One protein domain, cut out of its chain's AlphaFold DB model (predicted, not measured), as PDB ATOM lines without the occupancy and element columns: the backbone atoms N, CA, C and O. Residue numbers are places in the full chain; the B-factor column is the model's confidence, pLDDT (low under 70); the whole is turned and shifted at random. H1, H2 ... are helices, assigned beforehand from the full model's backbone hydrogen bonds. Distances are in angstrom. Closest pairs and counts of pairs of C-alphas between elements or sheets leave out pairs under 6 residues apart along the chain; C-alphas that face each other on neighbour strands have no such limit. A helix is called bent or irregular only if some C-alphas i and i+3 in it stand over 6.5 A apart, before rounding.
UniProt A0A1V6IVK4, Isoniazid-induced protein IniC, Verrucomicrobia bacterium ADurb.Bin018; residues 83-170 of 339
ATOM      1  N   THR A  83     159.256 112.959  93.236       96.06
ATOM      2  CA  THR A  83     160.163 112.187  94.085       96.06
ATOM      3  C   THR A  83     159.467 111.041  94.783       96.06
ATOM      4  O   THR A  83     160.037 109.956  94.834       96.06
ATOM      5  N   ALA A  84     158.233 111.231  95.245       95.62
ATOM      6  CA  ALA A  84     157.434 110.154  95.808       95.62
ATOM      7  C   ALA A  84     157.239 109.030  94.777       95.62
ATOM      8  O   ALA A  84     157.665 107.899  94.992       95.62
ATOM      9  N   ARG A  85     156.738 109.361  93.579       96.06
ATOM     10  CA  ARG A  85     156.480 108.375  92.513       96.06
ATOM     11  C   ARG A  85     157.722 107.657  91.994       96.06
ATOM     12  O   ARG A  85     157.598 106.593  91.391       96.06
ATOM     13  N   THR A  86     158.898 108.247  92.171       96.69
ATOM     14  CA  THR A  86     160.172 107.697  91.696       96.69
ATOM     15  C   THR A  86     161.119 107.345  92.841       96.69
ATOM     16  O   THR A  86     162.325 107.229  92.615       96.69
ATOM     17  N   LEU A  87     160.599 107.195  94.064       97.25
ATOM     18  CA  LEU A  87     161.396 106.974  95.265       97.25
ATOM     19  C   LEU A  87     162.237 105.701  95.143       97.25
ATOM     20  O   LEU A  87     161.723 104.615  94.872       97.25
ATOM     21  N   ARG A  88     163.545 105.832  95.370       96.00
ATOM     22  CA  ARG A  88     164.489 104.711  95.308       96.00
ATOM     23  C   ARG A  88     164.812 104.203  96.706       96.00
ATOM     24  O   ARG A  88     164.918 104.987  97.644       96.00
ATOM     25  N   GLN A  89     165.093 102.904  96.823       96.75
ATOM     26  CA  GLN A  89     165.444 102.288  98.110       96.75
ATOM     27  C   GLN A  89     166.636 102.982  98.788       96.75
ATOM     28  O   GLN A  89     166.575 103.285  99.969       96.75
ATOM     29  N   VAL A  90     167.679 103.331  98.026       95.25
ATOM     30  CA  VAL A  90     168.858 104.037  98.563       95.25
ATOM     31  C   VAL A  90     168.521 105.411  99.159       95.25
ATOM     32  O   VAL A  90     169.179 105.863 100.091       95.25
ATOM     33  N   GLU A  91     167.495 106.084  98.637       96.44
ATOM     34  CA  GLU A  91     167.049 107.391  99.130       96.44
ATOM     35  C   GLU A  91     166.233 107.239 100.404       96.44
ATOM     36  O   GLU A  91     166.413 108.008 101.344       96.44
ATOM     37  N   PHE A  92     165.374 106.220 100.435       97.75
ATOM     38  CA  PHE A  92     164.649 105.827 101.631       97.75
ATOM     39  C   PHE A  92     165.618 105.460 102.764       97.75
ATOM     40  O   PHE A  92     165.524 106.030 103.845       97.75
ATOM     41  N   ASP A  93     166.605 104.599 102.506       97.25
ATOM     42  CA  ASP A  93     167.595 104.185 103.508       97.25
ATOM     43  C   ASP A  93     168.387 105.390 104.046       97.25
ATOM     44  O   ASP A  93     168.613 105.517 105.252       97.25
ATOM     45  N   ALA A  94     168.771 106.320 103.166       96.12
ATOM     46  CA  ALA A  94     169.461 107.542 103.561       96.12
ATOM     47  C   ALA A  94     168.558 108.489 104.377       96.12
ATOM     48  O   ALA A  94     169.032 109.141 105.307       96.12
ATOM     49  N   LEU A  95     167.256 108.545 104.082       96.75
ATOM     50  CA  LEU A  95     166.276 109.270 104.891       96.75
ATOM     51  C   LEU A  95     166.034 108.615 106.254       96.75
ATOM     52  O   LEU A  95     165.860 109.339 107.231       96.75
ATOM     53  N   VAL A  96     166.053 107.284 106.349       97.12
ATOM     54  CA  VAL A  96     165.967 106.557 107.628       97.12
ATOM     55  C   VAL A  96     167.186 106.866 108.492       97.12
ATOM     56  O   VAL A  96     167.037 107.239 109.657       97.12
ATOM     57  N   GLU A  97     168.387 106.802 107.909       95.94
ATOM     58  CA  GLU A  97     169.626 107.222 108.573       95.94
ATOM     59  C   GLU A  97     169.525 108.682 109.036       95.94
ATOM     60  O   GLU A  97     169.888 109.015 110.165       95.94
ATOM     61  N   PHE A  98     168.943 109.547 108.199       95.88
ATOM     62  CA  PHE A  98     168.771 110.957 108.519       95.88
ATOM     63  C   PHE A  98     167.776 111.165 109.655       95.88
ATOM     64  O   PHE A  98     168.040 111.949 110.562       95.88
ATOM     65  N   ALA A  99     166.656 110.444 109.646       96.00
ATOM     66  CA  ALA A  99     165.625 110.503 110.669       96.00
ATOM     67  C   ALA A  99     166.128 110.010 112.034       96.00
ATOM     68  O   ALA A  99     165.697 110.555 113.058       96.00
ATOM     69  N   ALA A 100     167.068 109.060 112.049       95.06
ATOM     70  CA  ALA A 100     167.691 108.504 113.250       95.06
ATOM     71  C   ALA A 100     168.702 109.445 113.931       95.06
ATOM     72  O   ALA A 100     169.043 109.229 115.093       95.06
ATOM     73  N   LEU A 101     169.163 110.501 113.249       94.56
ATOM     74  CA  LEU A 101     170.074 111.480 113.840       94.56
ATOM     75  C   LEU A 101     169.450 112.220 115.031       94.56
ATOM     76  O   LEU A 101     168.236 112.471 115.079       94.56
ATOM     77  N   ASP A 102     170.313 112.674 115.941       93.81
ATOM     78  CA  ASP A 102     169.928 113.547 117.046       93.81
ATOM     79  C   ASP A 102     169.156 114.770 116.549       93.81
ATOM     80  O   ASP A 102     169.467 115.372 115.515       93.81
ATOM     81  N   ARG A 103     168.131 115.156 117.312       93.50
ATOM     82  CA  ARG A 103     167.217 116.240 116.936       93.50
ATOM     83  C   ARG A 103     167.958 117.541 116.618       93.50
ATOM     84  O   ARG A 103     167.677 118.139 115.585       93.50
ATOM     85  N   SER A 104     168.907 117.941 117.465       93.56
ATOM     86  CA  SER A 104     169.693 119.168 117.288       93.56
ATOM     87  C   SER A 104     170.521 119.146 116.002       93.56
ATOM     88  O   SER A 104     170.570 120.143 115.286       93.56
ATOM     89  N   VAL A 105     171.118 117.998 115.669       93.06
ATOM     90  CA  VAL A 105     171.905 117.813 114.444       93.06
ATOM     91  C   VAL A 105     171.007 117.894 113.211       93.06
ATOM     92  O   VAL A 105     171.341 118.596 112.258       93.06
ATOM     93  N   ARG A 106     169.844 117.225 113.214       93.50
ATOM     94  CA  ARG A 106     168.899 117.318 112.086       93.50
ATOM     95  C   ARG A 106     168.387 118.732 111.883       93.50
ATOM     96  O   ARG A 106     168.321 119.186 110.745       93.50
ATOM     97  N   GLU A 107     167.992 119.404 112.962       92.31
ATOM     98  CA  GLU A 107     167.459 120.765 112.892       92.31
ATOM     99  C   GLU A 107     168.508 121.736 112.334       92.31
ATOM    100  O   GLU A 107     168.170 122.507 111.438       92.31
ATOM    101  N   ASP A 108     169.777 121.635 112.756       92.88
ATOM    102  CA  ASP A 108     170.872 122.453 112.209       92.88
ATOM    103  C   ASP A 108     171.110 122.194 110.712       92.88
ATOM    104  O   ASP A 108     171.212 123.135 109.917       92.88
ATOM    105  N   LEU A 109     171.121 120.923 110.297       93.62
ATOM    106  CA  LEU A 109     171.282 120.545 108.888       93.62
ATOM    107  C   LEU A 109     170.112 121.029 108.022       93.62
ATOM    108  O   LEU A 109     170.318 121.398 106.868       93.62
ATOM    109  N   LEU A 110     168.894 121.065 108.569       92.31
ATOM    110  CA  LEU A 110     167.687 121.504 107.863       92.31
ATOM    111  C   LEU A 110     167.499 123.021 107.860       92.31
ATOM    112  O   LEU A 110     166.517 123.485 107.285       92.31
ATOM    113  N   LEU A 111     168.395 123.816 108.450       91.50
ATOM    114  CA  LEU A 111     168.288 125.280 108.409       91.50
ATOM    115  C   LEU A 111     168.393 125.837 106.982       91.50
ATOM    116  O   LEU A 111     167.730 126.819 106.657       91.50
ATOM    117  N   SER A 112     169.216 125.230 106.120       92.12
ATOM    118  CA  SER A 112     169.349 125.652 104.723       92.12
ATOM    119  C   SER A 112     169.852 124.534 103.815       92.12
ATOM    120  O   SER A 112     170.483 123.578 104.258       92.12
ATOM    121  N   ALA A 113     169.624 124.698 102.510       92.06
ATOM    122  CA  ALA A 113     170.091 123.785 101.471       92.06
ATOM    123  C   ALA A 113     171.618 123.612 101.527       92.06
ATOM    124  O   ALA A 113     172.134 122.499 101.472       92.06
ATOM    125  N   HIS A 114     172.338 124.720 101.727       92.12
ATOM    126  CA  HIS A 114     173.790 124.707 101.871       92.12
ATOM    127  C   HIS A 114     174.242 123.944 103.124       92.12
ATOM    128  O   HIS A 114     175.159 123.129 103.042       92.12
ATOM    129  N   ARG A 115     173.580 124.150 104.271       92.81
ATOM    130  CA  ARG A 115     173.903 123.423 105.510       92.81
ATOM    131  C   ARG A 115     173.657 121.928 105.371       92.81
ATOM    132  O   ARG A 115     174.502 121.146 105.794       92.81
ATOM    133  N   PHE A 116     172.571 121.529 104.718       93.88
ATOM    134  CA  PHE A 116     172.314 120.119 104.453       93.88
ATOM    135  C   PHE A 116     173.397 119.507 103.553       93.88
ATOM    136  O   PHE A 116     173.950 118.460 103.891       93.88
ATOM    137  N   ALA A 117     173.743 120.174 102.447       91.44
ATOM    138  CA  ALA A 117     174.701 119.664 101.467       91.44
ATOM    139  C   ALA A 117     176.151 119.623 101.986       91.44
ATOM    140  O   ALA A 117     176.863 118.657 101.730       91.44
ATOM    141  N   SER A 118     176.593 120.654 102.714       88.56
ATOM    142  CA  SER A 118     177.992 120.809 103.147       88.56
ATOM    143  C   SER A 118     178.248 120.405 104.603       88.56
ATOM    144  O   SER A 118     179.398 120.198 104.990       88.56
ATOM    145  N   GLY A 119     177.203 120.304 105.427       87.38
ATOM    146  CA  GLY A 119     177.323 119.929 106.833       87.38
ATOM    147  C   GLY A 119     177.785 118.484 107.004       87.38
ATOM    148  O   GLY A 119     177.404 117.595 106.239       87.38
ATOM    149  N   ARG A 120     178.590 118.223 108.037       84.25
ATOM    150  CA  ARG A 120     178.963 116.850 108.395       84.25
ATOM    151  C   ARG A 120     177.759 116.147 109.010       84.25
ATOM    152  O   ARG A 120     177.156 116.665 109.945       84.25
ATOM    153  N   SER A 121     177.435 114.967 108.499       81.81
ATOM    154  CA  SER A 121     176.383 114.111 109.043       81.81
ATOM    155  C   SER A 121     176.977 112.749 109.369       81.81
ATOM    156  O   SER A 121     177.696 112.203 108.529       81.81
ATOM    157  N   PRO A 122     176.739 112.214 110.576       78.62
ATOM    158  CA  PRO A 122     177.159 110.863 110.889       78.62
ATOM    159  C   PRO A 122     176.270 109.863 110.141       78.62
ATOM    160  O   PRO A 122     175.109 110.152 109.858       78.62
ATOM    161  N   GLY A 123     176.836 108.697 109.837       82.75
ATOM    162  CA  GLY A 123     176.151 107.607 109.150       82.75
ATOM    163  C   GLY A 123     176.813 107.209 107.827       82.75
ATOM    164  O   GLY A 123     177.756 107.850 107.354       82.75
ATOM    165  N   ARG A 124     176.400 106.063 107.279       89.69
ATOM    166  CA  ARG A 124     177.064 105.428 106.139       89.69
ATOM    167  C   ARG A 124     176.720 106.150 104.844       89.69
ATOM    168  O   ARG A 124     177.628 106.451 104.078       89.69
ATOM    169  N   LEU A 125     175.439 106.412 104.602       89.62
ATOM    170  CA  LEU A 125     174.961 107.000 103.351       89.62
ATOM    171  C   LEU A 125     175.062 108.527 103.367       89.62
ATOM    172  O   LEU A 125     175.458 109.123 102.370       89.62
ATOM    173  N   LEU A 126     174.773 109.176 104.497       89.88
ATOM    174  CA  LEU A 126     174.782 110.641 104.606       89.88
ATOM    175  C   LEU A 126     176.179 111.254 104.693       89.88
ATOM    176  O   LEU A 126     176.313 112.477 104.593       89.88
ATOM    177  N   SER A 127     177.208 110.429 104.900       90.31
ATOM    178  CA  SER A 127     178.601 110.872 104.834       90.31
ATOM    179  C   SER A 127     179.070 111.146 103.402       90.31
ATOM    180  O   SER A 127     180.023 111.904 103.224       90.31
ATOM    181  N   ASP A 128     178.384 110.596 102.394       92.62
ATOM    182  CA  ASP A 128     178.664 110.843 100.980       92.62
ATOM    183  C   ASP A 128     177.980 112.147 100.503       92.62
ATOM    184  O   ASP A 128     176.743 112.229 100.453       92.62
ATOM    185  N   PRO A 129     178.749 113.180 100.097       90.81
ATOM    186  CA  PRO A 129     178.189 114.422  99.567       90.81
ATOM    187  C   PRO A 129     177.307 114.223  98.326       90.81
ATOM    188  O   PRO A 129     176.371 114.999  98.115       90.81
ATOM    189  N   ALA A 130     177.570 113.198  97.507       91.81
ATOM    190  CA  ALA A 130     176.774 112.906  96.319       91.81
ATOM    191  C   ALA A 130     175.366 112.425  96.697       91.81
ATOM    192  O   ALA A 130     174.384 112.882  96.106       91.81
ATOM    193  N   VAL A 131     175.252 111.580  97.730       93.75
ATOM    194  CA  VAL A 131     173.960 111.126  98.269       93.75
ATOM    195  C   VAL A 131     173.178 112.310  98.830       93.75
ATOM    196  O   VAL A 131     172.007 112.479  98.494       93.75
ATOM    197  N   LYS A 132     173.818 113.186  99.613       93.81
ATOM    198  CA  LYS A 132     173.162 114.389 100.154       93.81
ATOM    199  C   LYS A 132     172.683 115.344  99.068       93.81
ATOM    200  O   LYS A 132     171.562 115.839  99.140       93.81
ATOM    201  N   SER A 133     173.516 115.598  98.064       93.12
ATOM    202  CA  SER A 133     173.150 116.454  96.934       93.12
ATOM    203  C   SER A 133     171.978 115.862  96.146       93.12
ATOM    204  O   SER A 133     171.033 116.579  95.824       93.12
ATOM    205  N   GLY A 134     171.985 114.544  95.911       94.62
ATOM    206  CA  GLY A 134     170.892 113.827  95.250       94.62
ATOM    207  C   GLY A 134     169.590 113.817  96.054       94.62
ATOM    208  O   GLY A 134     168.516 114.001  95.489       94.62
ATOM    209  N   LEU A 135     169.674 113.654  97.376       95.56
ATOM    210  CA  LEU A 135     168.519 113.782  98.263       95.56
ATOM    211  C   LEU A 135     167.954 115.202  98.229       95.56
ATOM    212  O   LEU A 135     166.752 115.382  98.072       95.56
ATOM    213  N   LEU A 136     168.807 116.218  98.344       95.31
ATOM    214  CA  LEU A 136     168.373 117.611  98.338       95.31
ATOM    215  C   LEU A 136     167.759 118.023  96.998       95.31
ATOM    216  O   LEU A 136     166.761 118.738  96.997       95.31
ATOM    217  N   SER A 137     168.322 117.579  95.871       95.56
ATOM    218  CA  SER A 137     167.794 117.907  94.544       95.56
ATOM    219  C   SER A 137     166.429 117.277  94.282       95.56
ATOM    220  O   SER A 137     165.619 117.877  93.587       95.56
ATOM    221  N   ARG A 138     166.165 116.098  94.855       95.81
ATOM    222  CA  ARG A 138     164.910 115.363  94.666       95.81
ATOM    223  C   ARG A 138     163.850 115.727  95.692       95.81
ATOM    224  O   ARG A 138     162.702 115.934  95.336       95.81
ATOM    225  N   PHE A 139     164.193 115.843  96.966       95.50
ATOM    226  CA  PHE A 139     163.201 116.138  98.002       95.50
ATOM    227  C   PHE A 139     163.005 117.636  98.241       95.50
ATOM    228  O   PHE A 139     161.972 118.044  98.773       95.50
ATOM    229  N   GLY A 140     164.009 118.458  97.928       94.44
ATOM    230  CA  GLY A 140     164.098 119.803  98.485       94.44
ATOM    231  C   GLY A 140     164.163 119.780 100.021       94.44
ATOM    232  O   GLY A 140     164.127 118.734 100.670       94.44
ATOM    233  N   LEU A 141     164.243 120.952 100.652       94.12
ATOM    234  CA  LEU A 141     164.242 121.015 102.122       94.12
ATOM    235  C   LEU A 141     162.898 120.603 102.723       94.12
ATOM    236  O   LEU A 141     162.868 119.980 103.784       94.12
ATOM    237  N   PHE A 142     161.795 120.957 102.065       95.19
ATOM    238  CA  PHE A 142     160.461 120.611 102.537       95.19
ATOM    239  C   PHE A 142     160.249 119.095 102.542       95.19
ATOM    240  O   PHE A 142     159.893 118.538 103.580       95.19
ATOM    241  N   GLY A 143     160.545 118.413 101.429       95.75
ATOM    242  CA  GLY A 143     160.407 116.962 101.338       95.75
ATOM    243  C   GLY A 143     161.324 116.218 102.305       95.75
ATOM    244  O   GLY A 143     160.899 115.224 102.883       95.75
ATOM    245  N   LEU A 144     162.535 116.728 102.569       95.81
ATOM    246  CA  LEU A 144     163.424 116.164 103.593       95.81
ATOM    247  C   LEU A 144     162.815 116.270 104.997       95.81
ATOM    248  O   LEU A 144     162.820 115.296 105.748       95.81
ATOM    249  N   ARG A 145     162.268 117.440 105.359       95.31
ATOM    250  CA  ARG A 145     161.600 117.640 106.658       95.31
ATOM    251  C   ARG A 145     160.387 116.726 106.798       95.31
ATOM    252  O   ARG A 145     160.253 116.048 107.815       95.31
ATOM    253  N   LEU A 146     159.537 116.690 105.772       96.00
ATOM    254  CA  LEU A 146     158.339 115.861 105.756       96.00
ATOM    255  C   LEU A 146     158.690 114.373 105.830       96.00
ATOM    256  O   LEU A 146     158.131 113.669 106.662       96.00
ATOM    257  N   GLY A 147     159.656 113.913 105.034       96.38
ATOM    258  CA  GLY A 147     160.114 112.525 105.038       96.38
ATOM    259  C   GLY A 147     160.629 112.081 106.407       96.38
ATOM    260  O   GLY A 147     160.264 111.008 106.877       96.38
ATOM    261  N   VAL A 148     161.398 112.930 107.101       95.56
ATOM    262  CA  VAL A 148     161.861 112.645 108.472       95.56
ATOM    263  C   VAL A 148     160.703 112.513 109.457       95.56
ATOM    264  O   VAL A 148     160.748 111.640 110.322       95.56
ATOM    265  N   VAL A 149     159.691 113.380 109.363       95.81
ATOM    266  CA  VAL A 149     158.505 113.293 110.226       95.81
ATOM    267  C   VAL A 149     157.754 111.992 109.959       95.81
ATOM    268  O   VAL A 149     157.518 111.241 110.895       95.81
ATOM    269  N   LEU A 150     157.481 111.672 108.694       96.75
ATOM    270  CA  LEU A 150     156.758 110.456 108.315       96.75
ATOM    271  C   LEU A 150     157.488 109.179 108.742       96.75
ATOM    272  O   LEU A 150     156.891 108.307 109.361       96.75
ATOM    273  N   ILE A 151     158.794 109.073 108.505       97.31
ATOM    274  CA  ILE A 151     159.561 107.898 108.950       97.31
ATOM    275  C   ILE A 151     159.462 107.727 110.472       97.31
ATOM    276  O   ILE A 151     159.302 106.615 110.969       97.31
ATOM    277  N   ARG A 152     159.514 108.832 111.224       95.19
ATOM    278  CA  ARG A 152     159.373 108.805 112.686       95.19
ATOM    279  C   ARG A 152     157.950 108.498 113.157       95.19
ATOM    280  O   ARG A 152     157.807 107.985 114.263       95.19
ATOM    281  N   ASP A 153     156.945 108.778 112.335       96.38
ATOM    282  CA  ASP A 153     155.536 108.458 112.583       96.38
ATOM    283  C   ASP A 153     155.180 107.001 112.212       96.38
ATOM    284  O   ASP A 153     154.042 106.582 112.409       96.38
ATOM    285  N   GLY A 154     156.143 106.208 111.721       95.19
ATOM    286  CA  GLY A 154     155.983 104.766 111.488       95.19
ATOM    287  C   GLY A 154     155.879 104.341 110.023       95.19
ATOM    288  O   GLY A 154     155.568 103.185 109.756       95.19
ATOM    289  N   TYR A 155     156.156 105.236 109.071       97.44
ATOM    290  CA  TYR A 155     156.265 104.883 107.652       97.44
ATOM    291  C   TYR A 155     157.644 104.256 107.386       97.44
ATOM    292  O   TYR A 155     158.596 104.925 106.979       97.44
ATOM    293  N   ASP A 156     157.756 102.965 107.695       95.00
ATOM    294  CA  ASP A 156     159.000 102.191 107.804       95.00
ATOM    295  C   ASP A 156     159.426 101.470 106.513       95.00
ATOM    296  O   ASP A 156     160.450 100.784 106.480       95.00
ATOM    297  N   THR A 157     158.683 101.664 105.424       97.38
ATOM    298  CA  THR A 157     159.007 101.125 104.095       97.38
ATOM    299  C   THR A 157     158.976 102.211 103.026       97.38
ATOM    300  O   THR A 157     158.186 103.156 103.104       97.38
ATOM    301  N   ALA A 158     159.779 102.041 101.968       97.19
ATOM    302  CA  ALA A 158     159.797 102.960 100.829       97.19
ATOM    303  C   ALA A 158     158.416 103.103 100.166       97.19
ATOM    304  O   ALA A 158     158.034 104.209  99.795       97.19
ATOM    305  N   SER A 159     157.638 102.020 100.065       97.25
ATOM    306  CA  SER A 159     156.269 102.069  99.539       97.25
ATOM    307  C   SER A 159     155.348 102.898 100.430       97.25
ATOM    308  O   SER A 159     154.721 103.830  99.939       97.25
ATOM    309  N   SER A 160     155.331 102.637 101.744       97.50
ATOM    310  CA  SER A 160     154.478 103.392 102.675       97.50
ATOM    311  C   SER A 160     154.794 104.892 102.667       97.50
ATOM    312  O   SER A 160     153.879 105.716 102.643       97.50
ATOM    313  N   LEU A 161     156.085 105.252 102.629       97.81
ATOM    314  CA  LEU A 161     156.526 106.640 102.557       97.81
ATOM    315  C   LEU A 161     156.129 107.276 101.222       97.81
ATOM    316  O   LEU A 161     155.610 108.387 101.214       97.81
ATOM    317  N   SER A 162     156.367 106.583 100.106       97.56
ATOM    318  CA  SER A 162     155.983 107.047  98.771       97.56
ATOM    319  C   SER A 162     154.491 107.368  98.701       97.56
ATOM    320  O   SER A 162     154.126 108.489  98.348       97.56
ATOM    321  N   ASP A 163     153.638 106.433  99.125       96.69
ATOM    322  CA  ASP A 163     152.187 106.596  99.068       96.69
ATOM    323  C   ASP A 163     151.727 107.813  99.886       96.69
ATOM    324  O   ASP A 163     150.880 108.592  99.451       96.69
ATOM    325  N   GLU A 164     152.315 108.027 101.065       96.69
ATOM    326  CA  GLU A 164     151.986 109.179 101.907       96.69
ATOM    327  C   GLU A 164     152.495 110.505 101.334       96.69
ATOM    328  O   GLU A 164     151.800 111.522 101.401       96.69
ATOM    329  N   LEU A 165     153.690 110.514 100.743       96.31
ATOM    330  CA  LEU A 165     154.221 111.700 100.077       96.31
ATOM    331  C   LEU A 165     153.381 112.072  98.847       96.31
ATOM    332  O   LEU A 165     153.127 113.260  98.639       96.31
ATOM    333  N   VAL A 166     152.894 111.091  98.074       95.75
ATOM    334  CA  VAL A 166     151.948 111.328  96.968       95.75
ATOM    335  C   VAL A 166     150.660 111.954  97.496       95.75
ATOM    336  O   VAL A 166     150.299 113.037  97.021       95.75
ATOM    337  N   ARG A 167     150.033 111.357  98.521       94.06
ATOM    338  CA  ARG A 167     148.805 111.886  99.148       94.06
ATOM    339  C   ARG A 167     148.956 113.339  99.592       94.06
ATOM    340  O   ARG A 167     148.072 114.158  99.361       94.06
ATOM    341  N   ARG A 168     150.095 113.693 100.198       94.31
ATOM    342  CA  ARG A 168     150.348 115.061 100.687       94.31
ATOM    343  C   ARG A 168     150.780 116.039  99.599       94.31
ATOM    344  O   ARG A 168     150.633 117.237  99.785       94.31
ATOM    345  N   SER A 169     151.298 115.576  98.465       94.81
ATOM    346  CA  SER A 169     151.849 116.457  97.423       94.81
ATOM    347  C   SER A 169     150.822 117.342  96.704       94.81
ATOM    348  O   SER A 169     151.225 118.258  95.987       94.81
ATOM    349  N   GLY A 170     149.523 117.066  96.857       92.62
ATOM    350  CA  GLY A 170     148.446 117.727  96.111       92.62
ATOM    351  C   GLY A 170     148.237 117.173  94.696       92.62
ATOM    352  O   GLY A 170     147.323 117.601  93.991       92.62
TER     353      GLY A 170
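AT A GLANCE: This is residues 83 to 170 of the 339 residues of the protein "Isoniazid-induced protein IniC" of Verrucomicrobia bacterium ADurb.Bin018 (UniProt A0A1V6IVK4). A long helix, H4, is broken into an L, and a second helix, H1, crosses the arm H4b at about a right angle near the middle of the domain. H5 packs on H4b at one end of the longest axis, while at the other end the short H3 folds back along the arm H4a, with H2 making a corner with H3. The printed part has 88 residues with five named helices, H1 to H5 in order along the chain, and no named strand; its class is all helix. It is compact, with a radius of gyration of the C-alphas of 11.8 A and spans of 31 by 22 by 22 A.

IN THESE COORDINATES: Start at Thr 83 and go on to C-alpha 89 at (165.444, 102.288, 98.110), where H1 begins; it covers residues 89 to 100 and is 16.5 A long. Next come H2, residues 103 to 109, and H3, residues 113 to 118. Find C-alpha 129 at (178.189, 114.422, 99.567), where H4, residues 129 to 152, begins. By its hydrogen bonds it was assigned as one helix, but it is bent: C-alphas 138 and 141 are 9.4 A apart. Its arms are H4a, residues 129 to 138, 14.2 A long, and H4b, residues 141 to 152, 16.9 A long. H5, residues 158 to 168, runs 15.4 A to C-alpha 168 at (150.348, 115.061, 100.687).

HOW THE PARTS SIT: Look first at H4, the hub, which touches three other helices; its arms stand about perpendicular, at 82 degrees. H1 touches H4b with residues 95 to 99 alone, about perpendicular at 76 degrees; the closest C-alphas, of Ala 99 and Val 148, are 4.9 A apart. With residues 91 to 94 alone H1 only just touches H4a, with 3 pairs of C-alphas within 8 A, the closest those of Glu 91 and Leu 135 at 6.6 A. H2 and H3 touch only at the corner, and only just, with 3 pairs within 8 A; the closest C-alphas, of Leu 109 and Phe 116, are 4.6 A apart. H3 and H4a form a helical hairpin, at a shallow tilt of 16 degrees, opposite ways, with the C-alphas of Ala 117 and Lys 132 closest at 5.6 A. H4b touches H5 with residues 147 to 151 alone, at a steep tilt of 57 degrees, opposite ways; its Leu 150 comes closest to Leu 161, 6.9 A between C-alphas. H2 and H5 are apart, as are H3 and H5. In H1, H2, H3, H4a, H4b and H5 every backbone O i to N i+4 pair is within hydrogen-bond range.

THE WHOLE: The two C-alphas farthest apart are those of Pro 122 and Gly 170, at 33.0 A. The printed part has no cut. No link is long; the link from H3 to H4, 10 residues, is short, and the other three are tight. The mean pLDDT of the printed part is 94.1, and no printed residue is under 70.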